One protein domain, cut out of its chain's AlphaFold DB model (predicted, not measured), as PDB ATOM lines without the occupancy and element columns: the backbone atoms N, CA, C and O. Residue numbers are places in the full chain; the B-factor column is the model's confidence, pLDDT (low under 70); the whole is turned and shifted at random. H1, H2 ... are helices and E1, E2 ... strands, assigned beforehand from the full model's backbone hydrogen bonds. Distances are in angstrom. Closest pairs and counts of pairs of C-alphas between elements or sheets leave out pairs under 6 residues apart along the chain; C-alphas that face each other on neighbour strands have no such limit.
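What this domain is: This is residues 25 to 107 of the 110 residues of an uncharacterized protein of marine sediment metagenome (UniProt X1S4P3). A strongly twisted sheet of five strands has H1 and H2 on one face, while H3 sits at one far end of the elongated domain and only grazes the sheet. At the other end residues 41 to 47 stick out. The 83 printed residues hold three named helices and five named strands, in the order E1 E2 H1 E3 H2 E4 H3 E5; the mixed sheet runs E1 E2 E3 E5 E4, and the class is mixed. The whole is compact, with a radius of gyration of the C-alphas of 13.1 A, and spans 39 by 25 by 21 A.

How they stand to each other: E2, residues 32 to 40, forms an antiparallel hairpin with E1, residues 25 to 28; N 27 and O 34 are within hydrogen-bond range at 3.0 A. E2 is parallel to E3, residues 61 to 64, with N 35 to O 63 at 2.9 A. E5, residues 100 to 106, is antiparallel to E3, with N 64 to O 104 at 2.8 A, and to E4, residues 82 to 87, with N 84 to O 103 at 2.9 A. H1, residues 48 to 56, has a height over the sheet of 8.1 A and is only just over none of the strands, with 2 C-alphas on E2; their closest C-alphas, Ile 33 and Ile 55, are 7.2 A apart. H2, residues 70 to 78, on the same face at 8.5 A, lies over E3, along it at 11 degrees on the local plane. E2, H1, E3 form a strand-helix-strand unit, parallel neighbour strands joined through a helix; E3, H2, E4 form a split one, with E5 between its strands; both crossovers are right-handed. H3, residues 90 to 96, only grazes the sheet with residues 92 to 93. In H1, H2 and H3 every O i to N i+4 pair is within hydrogen-bond range.

Where its parts are: E1, 10.8 A, begins at C-alpha 25 (228.990, 221.491, 399.812). E2, 22.7 A, bends by 62 degrees at Pro 36. E5, 17.3 A, ends at C-alpha 106 (239.543, 229.079, 387.252).

The domain as a whole: The farthest C-alphas, Gly 44 and Glu 90, are 39.6 A apart. The printed part has no cut and no long link. Model pLDDT is under 70 at residues 43 to 46 and 85 to 101.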
ATOM      1  N   TYR A  25     229.936 221.758 400.878       87.94
ATOM      2  CA  TYR A  25     228.990 221.491 399.812       87.94
ATOM      3  C   TYR A  25     229.500 222.069 398.502       87.94
ATOM      4  O   TYR A  25     230.144 223.118 398.456       87.94
ATOM      5  N   TRP A  26     229.184 221.361 397.429       90.25
ATOM      6  CA  TRP A  26     229.511 221.747 396.072       90.25
ATOM      7  C   TRP A  26     228.466 221.182 395.119       90.25
ATOM      8  O   TRP A  26     227.744 220.232 395.440       90.25
ATOM      9  N   TRP A  27     228.377 221.790 393.947       87.31
ATOM     10  CA  TRP A  27     227.478 221.365 392.889       87.31
ATOM     11  C   TRP A  27     228.103 221.626 391.524       87.31
ATOM     12  O   TRP A  27     229.080 222.370 391.403       87.31
ATOM     13  N   GLU A  28     227.551 220.990 390.495       85.94
ATOM     14  CA  GLU A  28     227.957 221.219 389.113       85.94
ATOM     15  C   GLU A  28     226.750 221.396 388.185       85.94
ATOM     16  O   GLU A  28     225.703 220.789 388.411       85.94
ATOM     17  N   THR A  29     226.928 222.218 387.153       83.19
ATOM     18  CA  THR A  29     226.083 222.307 385.951       83.19
ATOM     19  C   THR A  29     226.870 221.791 384.743       83.19
ATOM     20  O   THR A  29     228.000 221.302 384.889       83.19
ATOM     21  N   GLU A  30     226.328 221.915 383.530       78.62
ATOM     22  CA  GLU A  30     227.046 221.615 382.284       78.62
ATOM     23  C   GLU A  30     228.384 222.374 382.171       78.62
ATOM     24  O   GLU A  30     229.384 221.806 381.726       78.62
ATOM     25  N   HIS A  31     228.434 223.627 382.634       78.81
ATOM     26  CA  HIS A  31     229.562 224.537 382.390       78.81
ATOM     27  C   HIS A  31     230.355 224.928 383.644       78.81
ATOM     28  O   HIS A  31     231.506 225.359 383.529       78.81
ATOM     29  N   LEU A  32     229.774 224.763 384.835       83.00
ATOM     30  CA  LEU A  32     230.314 225.288 386.087       83.00
ATOM     31  C   LEU A  32     230.386 224.210 387.168       83.00
ATOM     32  O   LEU A  32     229.499 223.377 387.309       83.00
ATOM     33  N   ILE A  33     231.431 224.278 387.981       89.75
ATOM     34  CA  ILE A  33     231.527 223.643 389.289       89.75
ATOM     35  C   ILE A  33     231.617 224.762 390.317       89.75
ATOM     36  O   ILE A  33     232.535 225.578 390.267       89.75
ATOM     37  N   CYS A  34     230.688 224.793 391.262       88.06
ATOM     38  CA  CYS A  34     230.663 225.793 392.316       88.06
ATOM     39  C   CYS A  34     230.943 225.128 393.663       88.06
ATOM     40  O   CYS A  34     230.295 224.143 394.028       88.06
ATOM     41  N   VAL A  35     231.900 225.681 394.411       91.44
ATOM     42  CA  VAL A  35     232.301 225.218 395.744       91.44
ATOM     43  C   VAL A  35     232.157 226.374 396.737       91.44
ATOM     44  O   VAL A  35     233.127 227.080 397.016       91.44
ATOM     45  N   PRO A  36     230.949 226.619 397.274       86.81
ATOM     46  CA  PRO A  36     230.742 227.746 398.178       86.81
ATOM     47  C   PRO A  36     231.377 227.549 399.552       86.81
ATOM     48  O   PRO A  36     231.749 228.521 400.199       86.81
ATOM     49  N   PHE A  37     231.522 226.303 400.006       87.56
ATOM     50  CA  PHE A  37     232.185 226.013 401.268       87.56
ATOM     51  C   PHE A  37     232.903 224.672 401.211       87.56
ATOM     52  O   PHE A  37     232.339 223.663 400.784       87.56
ATOM     53  N   VAL A  38     234.150 224.671 401.678       89.56
ATOM     54  CA  VAL A  38     234.957 223.469 401.846       89.56
ATOM     55  C   VAL A  38     235.962 223.658 402.976       89.56
ATOM     56  O   VAL A  38     236.677 224.658 403.040       89.56
ATOM     57  N   GLU A  39     236.038 222.662 403.848       87.06
ATOM     58  CA  GLU A  39     236.962 222.609 404.973       87.06
ATOM     59  C   GLU A  39     237.445 221.168 405.194       87.06
ATOM     60  O   GLU A  39     236.816 220.204 404.761       87.06
ATOM     61  N   SER A  40     238.597 220.994 405.842       83.81
ATOM     62  CA  SER A  40     239.064 219.677 406.286       83.81
ATOM     63  C   SER A  40     238.616 219.426 407.722       83.81
ATOM     64  O   SER A  40     238.912 220.239 408.589       83.81
ATOM     65  N   ARG A  41     237.983 218.275 407.993       76.12
ATOM     66  CA  ARG A  41     237.480 217.926 409.340       76.12
ATOM     67  C   ARG A  41     238.561 217.925 410.419       76.12
ATOM     68  O   ARG A  41     238.304 218.309 411.549       76.12
ATOM     69  N   ASN A  42     239.756 217.453 410.068       73.00
ATOM     70  CA  ASN A  42     240.939 217.491 410.922       73.00
ATOM     71  C   ASN A  42     242.159 217.869 410.072       73.00
ATOM     72  O   ASN A  42     242.168 217.645 408.854       73.00
ATOM     73  N   GLU A  43     243.219 218.376 410.706       64.12
ATOM     74  CA  GLU A  43     244.499 218.600 410.029       64.12
ATOM     75  C   GLU A  43     244.989 217.308 409.353       64.12
ATOM     76  O   GLU A  43     245.104 216.258 409.982       64.12
ATOM     77  N   GLY A  44     245.233 217.372 408.041       63.62
ATOM     78  CA  GLY A  44     245.705 216.230 407.252       63.62
ATOM     79  C   GLY A  44     244.667 215.136 406.961       63.62
ATOM     80  O   GLY A  44     245.004 214.181 406.266       63.62
ATOM     81  N   ALA A  45     243.422 215.254 407.438       59.91
ATOM     82  CA  ALA A  45     242.409 214.200 407.285       59.91
ATOM     83  C   ALA A  45     241.594 214.274 405.984       59.91
ATOM     84  O   ALA A  45     240.957 213.289 405.621       59.91
ATOM     85  N   GLY A  46     241.612 215.406 405.278       61.84
ATOM     86  CA  GLY A  46     240.948 215.581 403.989       61.84
ATOM     87  C   GLY A  46     241.966 215.728 402.869       61.84
ATOM     88  O   GLY A  46     242.872 216.561 402.955       61.84
ATOM     89  N   ASN A  47     241.822 214.955 401.790       80.81
ATOM     90  CA  ASN A  47     242.671 215.136 400.615       80.81
ATOM     91  C   ASN A  47     242.140 216.290 399.751       80.81
ATOM     92  O   ASN A  47     241.665 216.091 398.636       80.81
ATOM     93  N   PHE A  48     242.197 217.508 400.302       86.31
ATOM     94  CA  PHE A  48     241.753 218.728 399.629       86.31
ATOM     95  C   PHE A  48     242.466 218.931 398.285       86.31
ATOM     96  O   PHE A  48     241.832 219.328 397.316       86.31
ATOM     97  N   SER A  49     243.760 218.586 398.193       87.50
ATOM     98  CA  SER A  49     244.493 218.649 396.918       87.50
ATOM     99  C   SER A  49     243.878 217.729 395.870       87.50
ATOM    100  O   SER A  49     243.642 218.173 394.752       87.50
ATOM    101  N   ARG A  50     243.567 216.481 396.240       88.75
ATOM    102  CA  ARG A  50     242.924 215.527 395.332       88.75
ATOM    103  C   ARG A  50     241.517 215.964 394.946       88.75
ATOM    104  O   ARG A  50     241.165 215.856 393.785       88.75
ATOM    105  N   PHE A  51     240.741 216.512 395.882       91.81
ATOM    106  CA  PHE A  51     239.441 217.098 395.550       91.81
ATOM    107  C   PHE A  51     239.572 218.215 394.505       91.81
ATOM    108  O   PHE A  51     238.823 218.225 393.533       91.81
ATOM    109  N   LEU A  52     240.551 219.114 394.665       92.19
ATOM    110  CA  LEU A  52     240.825 220.155 393.675       92.19
ATOM    111  C   LEU A  52     241.267 219.574 392.326       92.19
ATOM    112  O   LEU A  52     240.799 220.032 391.293       92.19
ATOM    113  N   GLU A  53     242.141 218.565 392.316       92.25
ATOM    114  CA  GLU A  53     242.553 217.869 391.087       92.25
ATOM    115  C   GLU A  53     241.356 217.239 390.366       92.25
ATOM    116  O   GLU A  53     241.212 217.403 389.154       92.25
ATOM    117  N   ASP A  54     240.466 216.589 391.118       92.00
ATOM    118  CA  ASP A  54     239.274 215.940 390.583       92.00
ATOM    119  C   ASP A  54     238.342 216.966 389.920       92.00
ATOM    120  O   ASP A  54     237.960 216.778 388.764       92.00
ATOM    121  N   ILE A  55     238.001 218.070 390.600       93.12
ATOM    122  CA  ILE A  55     237.098 219.083 390.027       93.12
ATOM    123  C   ILE A  55     237.741 219.860 388.869       93.12
ATOM    124  O   ILE A  55     237.074 220.119 387.871       93.12
ATOM    125  N   GLU A  56     239.037 220.176 388.947       93.38
ATOM    126  CA  GLU A  56     239.762 220.898 387.892       93.38
ATOM    127  C   GLU A  56     239.922 220.055 386.616       93.38
ATOM    128  O   GLU A  56     239.960 220.599 385.513       93.38
ATOM    129  N   SER A  57     239.979 218.725 386.746       92.62
ATOM    130  CA  SER A  57     240.111 217.802 385.608       92.62
ATOM    131  C   SER A  57     238.847 217.676 384.749       92.62
ATOM    132  O   SER A  57     238.909 217.145 383.642       92.62
ATOM    133  N   LYS A  58     237.696 218.178 385.220       90.62
ATOM    134  CA  LYS A  58     236.396 218.014 384.548       90.62
ATOM    135  C   LYS A  58     236.200 218.915 383.324       90.62
ATOM    136  O   LYS A  58     235.173 218.802 382.663       90.62
ATOM    137  N   GLY A  59     237.143 219.812 383.030       88.69
ATOM    138  CA  GLY A  59     237.055 220.716 381.876       88.69
ATOM    139  C   GLY A  59     235.940 221.763 381.992       88.69
ATOM    140  O   GLY A  59     235.476 222.278 380.981       88.69
ATOM    141  N   LYS A  60     235.507 222.067 383.220       85.81
ATOM    142  CA  LYS A  60     234.499 223.086 383.544       85.81
ATOM    143  C   LYS A  60     235.157 224.271 384.241       85.81
ATOM    144  O   LYS A  60     236.253 224.136 384.786       85.81
ATOM    145  N   MET A  61     234.476 225.413 384.253       87.31
ATOM    146  CA  MET A  61     234.865 226.504 385.142       87.31
ATOM    147  C   MET A  61     234.719 226.026 386.590       87.31
ATOM    148  O   MET A  61     233.725 225.386 386.924       87.31
ATOM    149  N   VAL A  62     235.682 226.338 387.454       91.75
ATOM    150  CA  VAL A  62     235.582 226.078 388.896       91.75
ATOM    151  C   VAL A  62     235.508 227.409 389.624       91.75
ATOM    152  O   VAL A  62     236.397 228.238 389.449       91.75
ATOM    153  N   PHE A  63     234.484 227.610 390.452       89.88
ATOM    154  CA  PHE A  63     234.234 228.859 391.166       89.88
ATOM    155  C   PHE A  63     234.084 228.646 392.672       89.88
ATOM    156  O   PHE A  63     233.322 227.796 393.134       89.88
ATOM    157  N   PHE A  64     234.795 229.470 393.435       91.50
ATOM    158  CA  PHE A  64     234.715 229.580 394.884       91.50
ATOM    159  C   PHE A  64     234.134 230.957 395.244       91.50
ATOM    160  O   PHE A  64     234.904 231.914 395.362       91.50
ATOM    161  N   PRO A  65     232.804 231.084 395.428       84.69
ATOM    162  CA  PRO A  65     232.151 232.354 395.773       84.69
ATOM    163  C   PRO A  65     232.432 232.814 397.205       84.69
ATOM    164  O   PRO A  65     232.029 233.899 397.607       84.69
ATOM    165  N   THR A  66     233.046 231.975 398.038       82.19
ATOM    166  CA  THR A  66     233.389 232.347 399.409       82.19
ATOM    167  C   THR A  66     234.755 231.791 399.764       82.19
ATOM    168  O   THR A  66     234.996 230.585 399.723       82.19
ATOM    169  N   ILE A  67     235.660 232.691 400.145       82.31
ATOM    170  CA  ILE A  67     237.015 232.348 400.566       82.31
ATOM    171  C   ILE A  67     237.105 232.514 402.079       82.31
ATOM    172  O   ILE A  67     237.399 233.584 402.601       82.31
ATOM    173  N   VAL A  68     236.816 231.428 402.795       81.62
ATOM    174  CA  VAL A  68     236.661 231.442 404.261       81.62
ATOM    175  C   VAL A  68     237.979 231.557 405.037       81.62
ATOM    176  O   VAL A  68     237.963 231.779 406.244       81.62
ATOM    177  N   SER A  69     239.137 231.401 404.383       84.50
ATOM    178  CA  SER A  69     240.439 231.547 405.043       84.50
ATOM    179  C   SER A  69     241.547 232.017 404.099       84.50
ATOM    180  O   SER A  69     241.583 231.657 402.922       84.50
ATOM    181  N   ALA A  70     242.529 232.740 404.649       87.38
ATOM    182  CA  ALA A  70     243.733 233.155 403.920       87.38
ATOM    183  C   ALA A  70     244.563 231.961 403.408       87.38
ATOM    184  O   ALA A  70     245.258 232.056 402.398       87.38
ATOM    185  N   ARG A  71     244.484 230.811 404.092       87.88
ATOM    186  CA  ARG A  71     245.135 229.574 403.645       87.88
ATOM    187  C   ARG A  71     244.485 229.041 402.368       87.88
ATOM    188  O   ARG A  71     245.212 228.649 401.459       87.88
ATOM    189  N   LEU A  72     243.152 229.027 402.307       88.38
ATOM    190  CA  LEU A  72     242.410 228.620 401.114       88.38
ATOM    191  C   LEU A  72     242.711 229.559 399.939       88.38
ATOM    192  O   LEU A  72     243.074 229.071 398.872       88.38
ATOM    193  N   ASP A  73     242.668 230.878 400.163       90.69
ATOM    194  CA  ASP A  73     243.042 231.890 399.162       90.69
ATOM    195  C   ASP A  73     244.428 231.606 398.557       90.69
ATOM    196  O   ASP A  73     244.576 231.444 397.344       90.69
ATOM    197  N   ALA A  74     245.442 231.438 399.412       92.00
ATOM    198  CA  ALA A  74     246.812 231.198 398.975       92.00
ATOM    199  C   ALA A  74     246.970 229.887 398.182       92.00
ATOM    200  O   ALA A  74     247.781 229.826 397.254       92.00
ATOM    201  N   ILE A  75     246.225 228.832 398.537       91.56
ATOM    202  CA  ILE A  75     246.231 227.560 397.800       91.56
ATOM    203  C   ILE A  75     245.617 227.749 396.412       91.56
ATOM    204  O   ILE A  75     246.233 227.354 395.421       91.56
ATOM    205  N   LEU A  76     244.439 228.369 396.330       93.50
ATOM    206  CA  LEU A  76     243.727 228.575 395.069       93.50
ATOM    207  C   LEU A  76     244.527 229.482 394.125       93.50
ATOM    208  O   LEU A  76     244.757 229.124 392.971       93.50
ATOM    209  N   ARG A  77     245.082 230.595 394.618       93.94
ATOM    210  CA  ARG A  77     245.926 231.486 393.802       93.94
ATOM    211  C   ARG A  77     247.181 230.788 393.273       93.94
ATOM    212  O   ARG A  77     247.527 230.958 392.107       93.94
ATOM    213  N   LYS A  78     247.834 229.930 394.070       93.94
ATOM    214  CA  LYS A  78     248.971 229.108 393.600       93.94
ATOM    215  C   LYS A  78     248.590 228.121 392.495       93.94
ATOM    216  O   LYS A  78     249.451 227.748 391.704       93.94
ATOM    217  N   ARG A  79     247.324 227.704 392.439       91.56
ATOM    218  CA  ARG A  79     246.770 226.838 391.387       91.56
ATOM    219  C   ARG A  79     246.211 227.626 390.196       91.56
ATOM    220  O   ARG A  79     245.599 227.030 389.318       91.56
ATOM    221  N   GLY A  80     246.424 228.943 390.150       91.38
ATOM    222  CA  GLY A  80     246.047 229.790 389.020       91.38
ATOM    223  C   GLY A  80     244.600 230.279 389.034       91.38
ATOM    224  O   GLY A  80     244.127 230.734 387.998       91.38
ATOM    225  N   TYR A  81     243.898 230.199 390.169       92.56
ATOM    226  CA  TYR A  81     242.600 230.860 390.295       92.56
ATOM    227  C   TYR A  81     242.795 232.378 390.347       92.56
ATOM    228  O   TYR A  81     243.708 232.881 391.012       92.56
ATOM    229  N   THR A  82     241.915 233.101 389.670       89.38
ATOM    230  CA  THR A  82     241.913 234.562 389.588       89.38
ATOM    231  C   THR A  82     240.638 235.126 390.187       89.38
ATOM    232  O   THR A  82     239.662 234.402 390.382       89.38
ATOM    233  N   GLU A  83     240.643 236.424 390.480       86.19
ATOM    234  CA  GLU A  83     239.443 237.111 390.950       86.19
ATOM    235  C   GLU A  83     238.325 236.967 389.928       86.19
ATOM    236  O   GLU A  83     238.489 237.269 388.744       86.19
ATOM    237  N   ALA A  84     237.202 236.457 390.410       76.38
ATOM    238  CA  ALA A  84     235.985 236.317 389.654       76.38
ATOM    239  C   ALA A  84     234.960 237.245 390.281       76.38
ATOM    240  O   ALA A  84     234.501 237.018 391.398       76.38
ATOM    241  N   VAL A  85     234.638 238.305 389.545       66.19
ATOM    242  CA  VAL A  85     233.486 239.148 389.835       66.19
ATOM    243  C   VAL A  85     232.350 238.601 388.985       66.19
ATOM    244  O   VAL A  85     232.241 238.908 387.797       66.19
ATOM    245  N   SER A  86     231.536 237.727 389.569       63.03
ATOM    246  CA  SER A  86     230.343 237.219 388.895       63.03
ATOM    247  C   SER A  86     229.173 238.150 389.179       63.03
ATOM    248  O   SER A  86     228.848 238.407 390.343       63.03
ATOM    249  N   ARG A  87     228.525 238.644 388.121       53.81
ATOM    250  CA  ARG A  87     227.249 239.349 388.245       53.81
ATOM    251  C   ARG A  87     226.173 238.324 388.587       53.81
ATOM    252  O   ARG A  87     225.950 237.401 387.812       53.81
ATOM    253  N   MET A  88     225.533 238.487 389.736       57.91
ATOM    254  CA  MET A  88     224.461 237.600 390.178       57.91
ATOM    255  C   MET A  88     223.167 237.916 389.429       57.91
ATOM    256  O   MET A  88     222.856 239.081 389.160       57.91
ATOM    257  N   SER A  89     222.385 236.886 389.123       61.38
ATOM    258  CA  SER A  89     221.017 237.045 388.626       61.38
ATOM    259  C   SER A  89     220.116 237.710 389.677       61.38
ATOM    260  O   SER A  89     220.397 237.668 390.872       61.38
ATOM    261  N   GLU A  90     218.981 238.288 389.271       58.81
ATOM    262  CA  GLU A  90     218.029 238.914 390.211       58.81
ATOM    263  C   GLU A  90     217.519 237.951 391.304       58.81
ATOM    264  O   GLU A  90     217.147 238.382 392.397       58.81
ATOM    265  N   LEU A  91     217.479 236.645 391.021       53.66
ATOM    266  CA  LEU A  91     217.072 235.624 391.984       53.66
ATOM    267  C   LEU A  91     218.164 235.381 393.030       53.66
ATOM    268  O   LEU A  91     217.884 235.393 394.226       53.66
ATOM    269  N   GLU A  92     219.407 235.222 392.589       52.44
ATOM    270  CA  GLU A  92     220.570 235.090 393.470       52.44
ATOM    271  C   GLU A  92     220.766 236.352 394.320       52.44
ATOM    272  O   GLU A  92     221.011 236.258 395.522       52.44
ATOM    273  N   GLN A  93     220.527 237.531 393.743       59.47
ATOM    274  CA  GLN A  93     220.498 238.801 394.470       59.47
ATOM    275  C   GLN A  93     219.442 238.817 395.579       59.47
ATOM    276  O   GLN A  93     219.703 239.331 396.662       59.47
ATOM    277  N   LYS A  94     218.254 238.240 395.355       55.00
ATOM    278  CA  LYS A  94     217.211 238.138 396.393       55.00
ATOM    279  C   LYS A  94     217.578 237.167 397.514       55.00
ATOM    280  O   LYS A  94     217.161 237.386 398.647       55.00
ATOM    281  N   ILE A  95     218.325 236.107 397.207       55.03
ATOM    282  CA  ILE A  95     218.751 235.097 398.187       55.03
ATOM    283  C   ILE A  95     219.932 235.613 399.022       55.03
ATOM    284  O   ILE A  95     219.957 235.413 400.234       55.03
ATOM    285  N   HIS A  96     220.894 236.287 398.385       54.41
ATOM    286  CA  HIS A  96     222.170 236.671 398.999       54.41
ATOM    287  C   HIS A  96     222.281 238.160 399.357       54.41
ATOM    288  O   HIS A  96     223.150 238.532 400.138       54.41
ATOM    289  N   GLY A  97     221.407 239.017 398.824       53.25
ATOM    290  CA  GLY A  97     221.367 240.452 399.119       53.25
ATOM    291  C   GLY A  97     222.433 241.304 398.416       53.25
ATOM    292  O   GLY A  97     222.655 242.434 398.845       53.25
ATOM    293  N   GLN A  98     223.098 240.799 397.367       52.34
ATOM    294  CA  GLN A  98     224.218 241.475 396.690       52.34
ATOM    295  C   GLN A  98     224.211 241.257 395.165       52.34
ATOM    296  O   GLN A  98     223.965 240.142 394.719       52.34
ATOM    297  N   GLU A  99     224.476 242.314 394.368       48.38
ATOM    298  CA  GLU A  99     224.511 242.283 392.878       48.38
ATOM    299  C   GLU A  99     225.716 241.516 392.319       48.38
ATOM    300  O   GLU A  99     225.655 240.942 391.229       48.38
ATOM    301  N   TYR A 100     226.797 241.480 393.085       55.06
ATOM    302  CA  TYR A 100     228.038 240.823 392.720       55.06
ATOM    303  C   TYR A 100     228.391 239.795 393.783       55.06
ATOM    304  O   TYR A 100     228.146 240.004 394.973       55.06
ATOM    305  N   CYS A 101     228.976 238.688 393.340       63.97
ATOM    306  CA  CYS A 101     229.700 237.789 394.220       63.97
ATOM    307  C   CYS A 101     231.184 237.891 393.918       63.97
ATOM    308  O   CYS A 101     231.603 237.675 392.778       63.97
ATOM    309  N   ASP A 102     231.939 238.210 394.963       73.75
ATOM    310  CA  ASP A 102     233.390 238.225 394.939       73.75
ATOM    311  C   ASP A 102     233.897 236.828 395.286       73.75
ATOM    312  O   ASP A 102     233.504 236.230 396.288       73.75
ATOM    313  N   GLY A 103     234.783 236.294 394.456       85.31
ATOM    314  CA  GLY A 103     235.355 234.979 394.689       85.31
ATOM    315  C   GLY A 103     236.570 234.708 393.824       85.31
ATOM    316  O   GLY A 103     237.130 235.599 393.182       85.31
ATOM    317  N   LEU A 104     236.981 233.446 393.807       90.31
ATOM    318  CA  LEU A 104     238.061 232.974 392.951       90.31
ATOM    319  C   LEU A 104     237.514 231.970 391.946       90.31
ATOM    320  O   LEU A 104     236.875 230.996 392.340       90.31
ATOM    321  N   ALA A 105     237.795 232.174 390.661       89.31
ATOM    322  CA  ALA A 105     237.478 231.201 389.624       89.31
ATOM    323  C   ALA A 105     238.712 230.766 388.844       89.31
ATOM    324  O   ALA A 105     239.725 231.466 388.780       89.31
ATOM    325  N   ARG A 106     238.595 229.597 388.226       90.75
ATOM    326  CA  ARG A 106     239.543 229.079 387.252       90.75
ATOM    327  C   ARG A 106     238.785 228.586 386.029       90.75
ATOM    328  O   ARG A 106     237.876 227.767 386.145       90.75
ATOM    329  N   GLU A 107     239.182 229.095 384.871       85.69
ATOM    330  CA  GLU A 107     238.656 228.671 383.574       85.69
ATOM    331  C   GLU A 107     239.097 227.238 383.224       85.69
ATOM    332  O   GLU A 107     240.153 226.788 383.696       85.69
TER     333      GLU A 107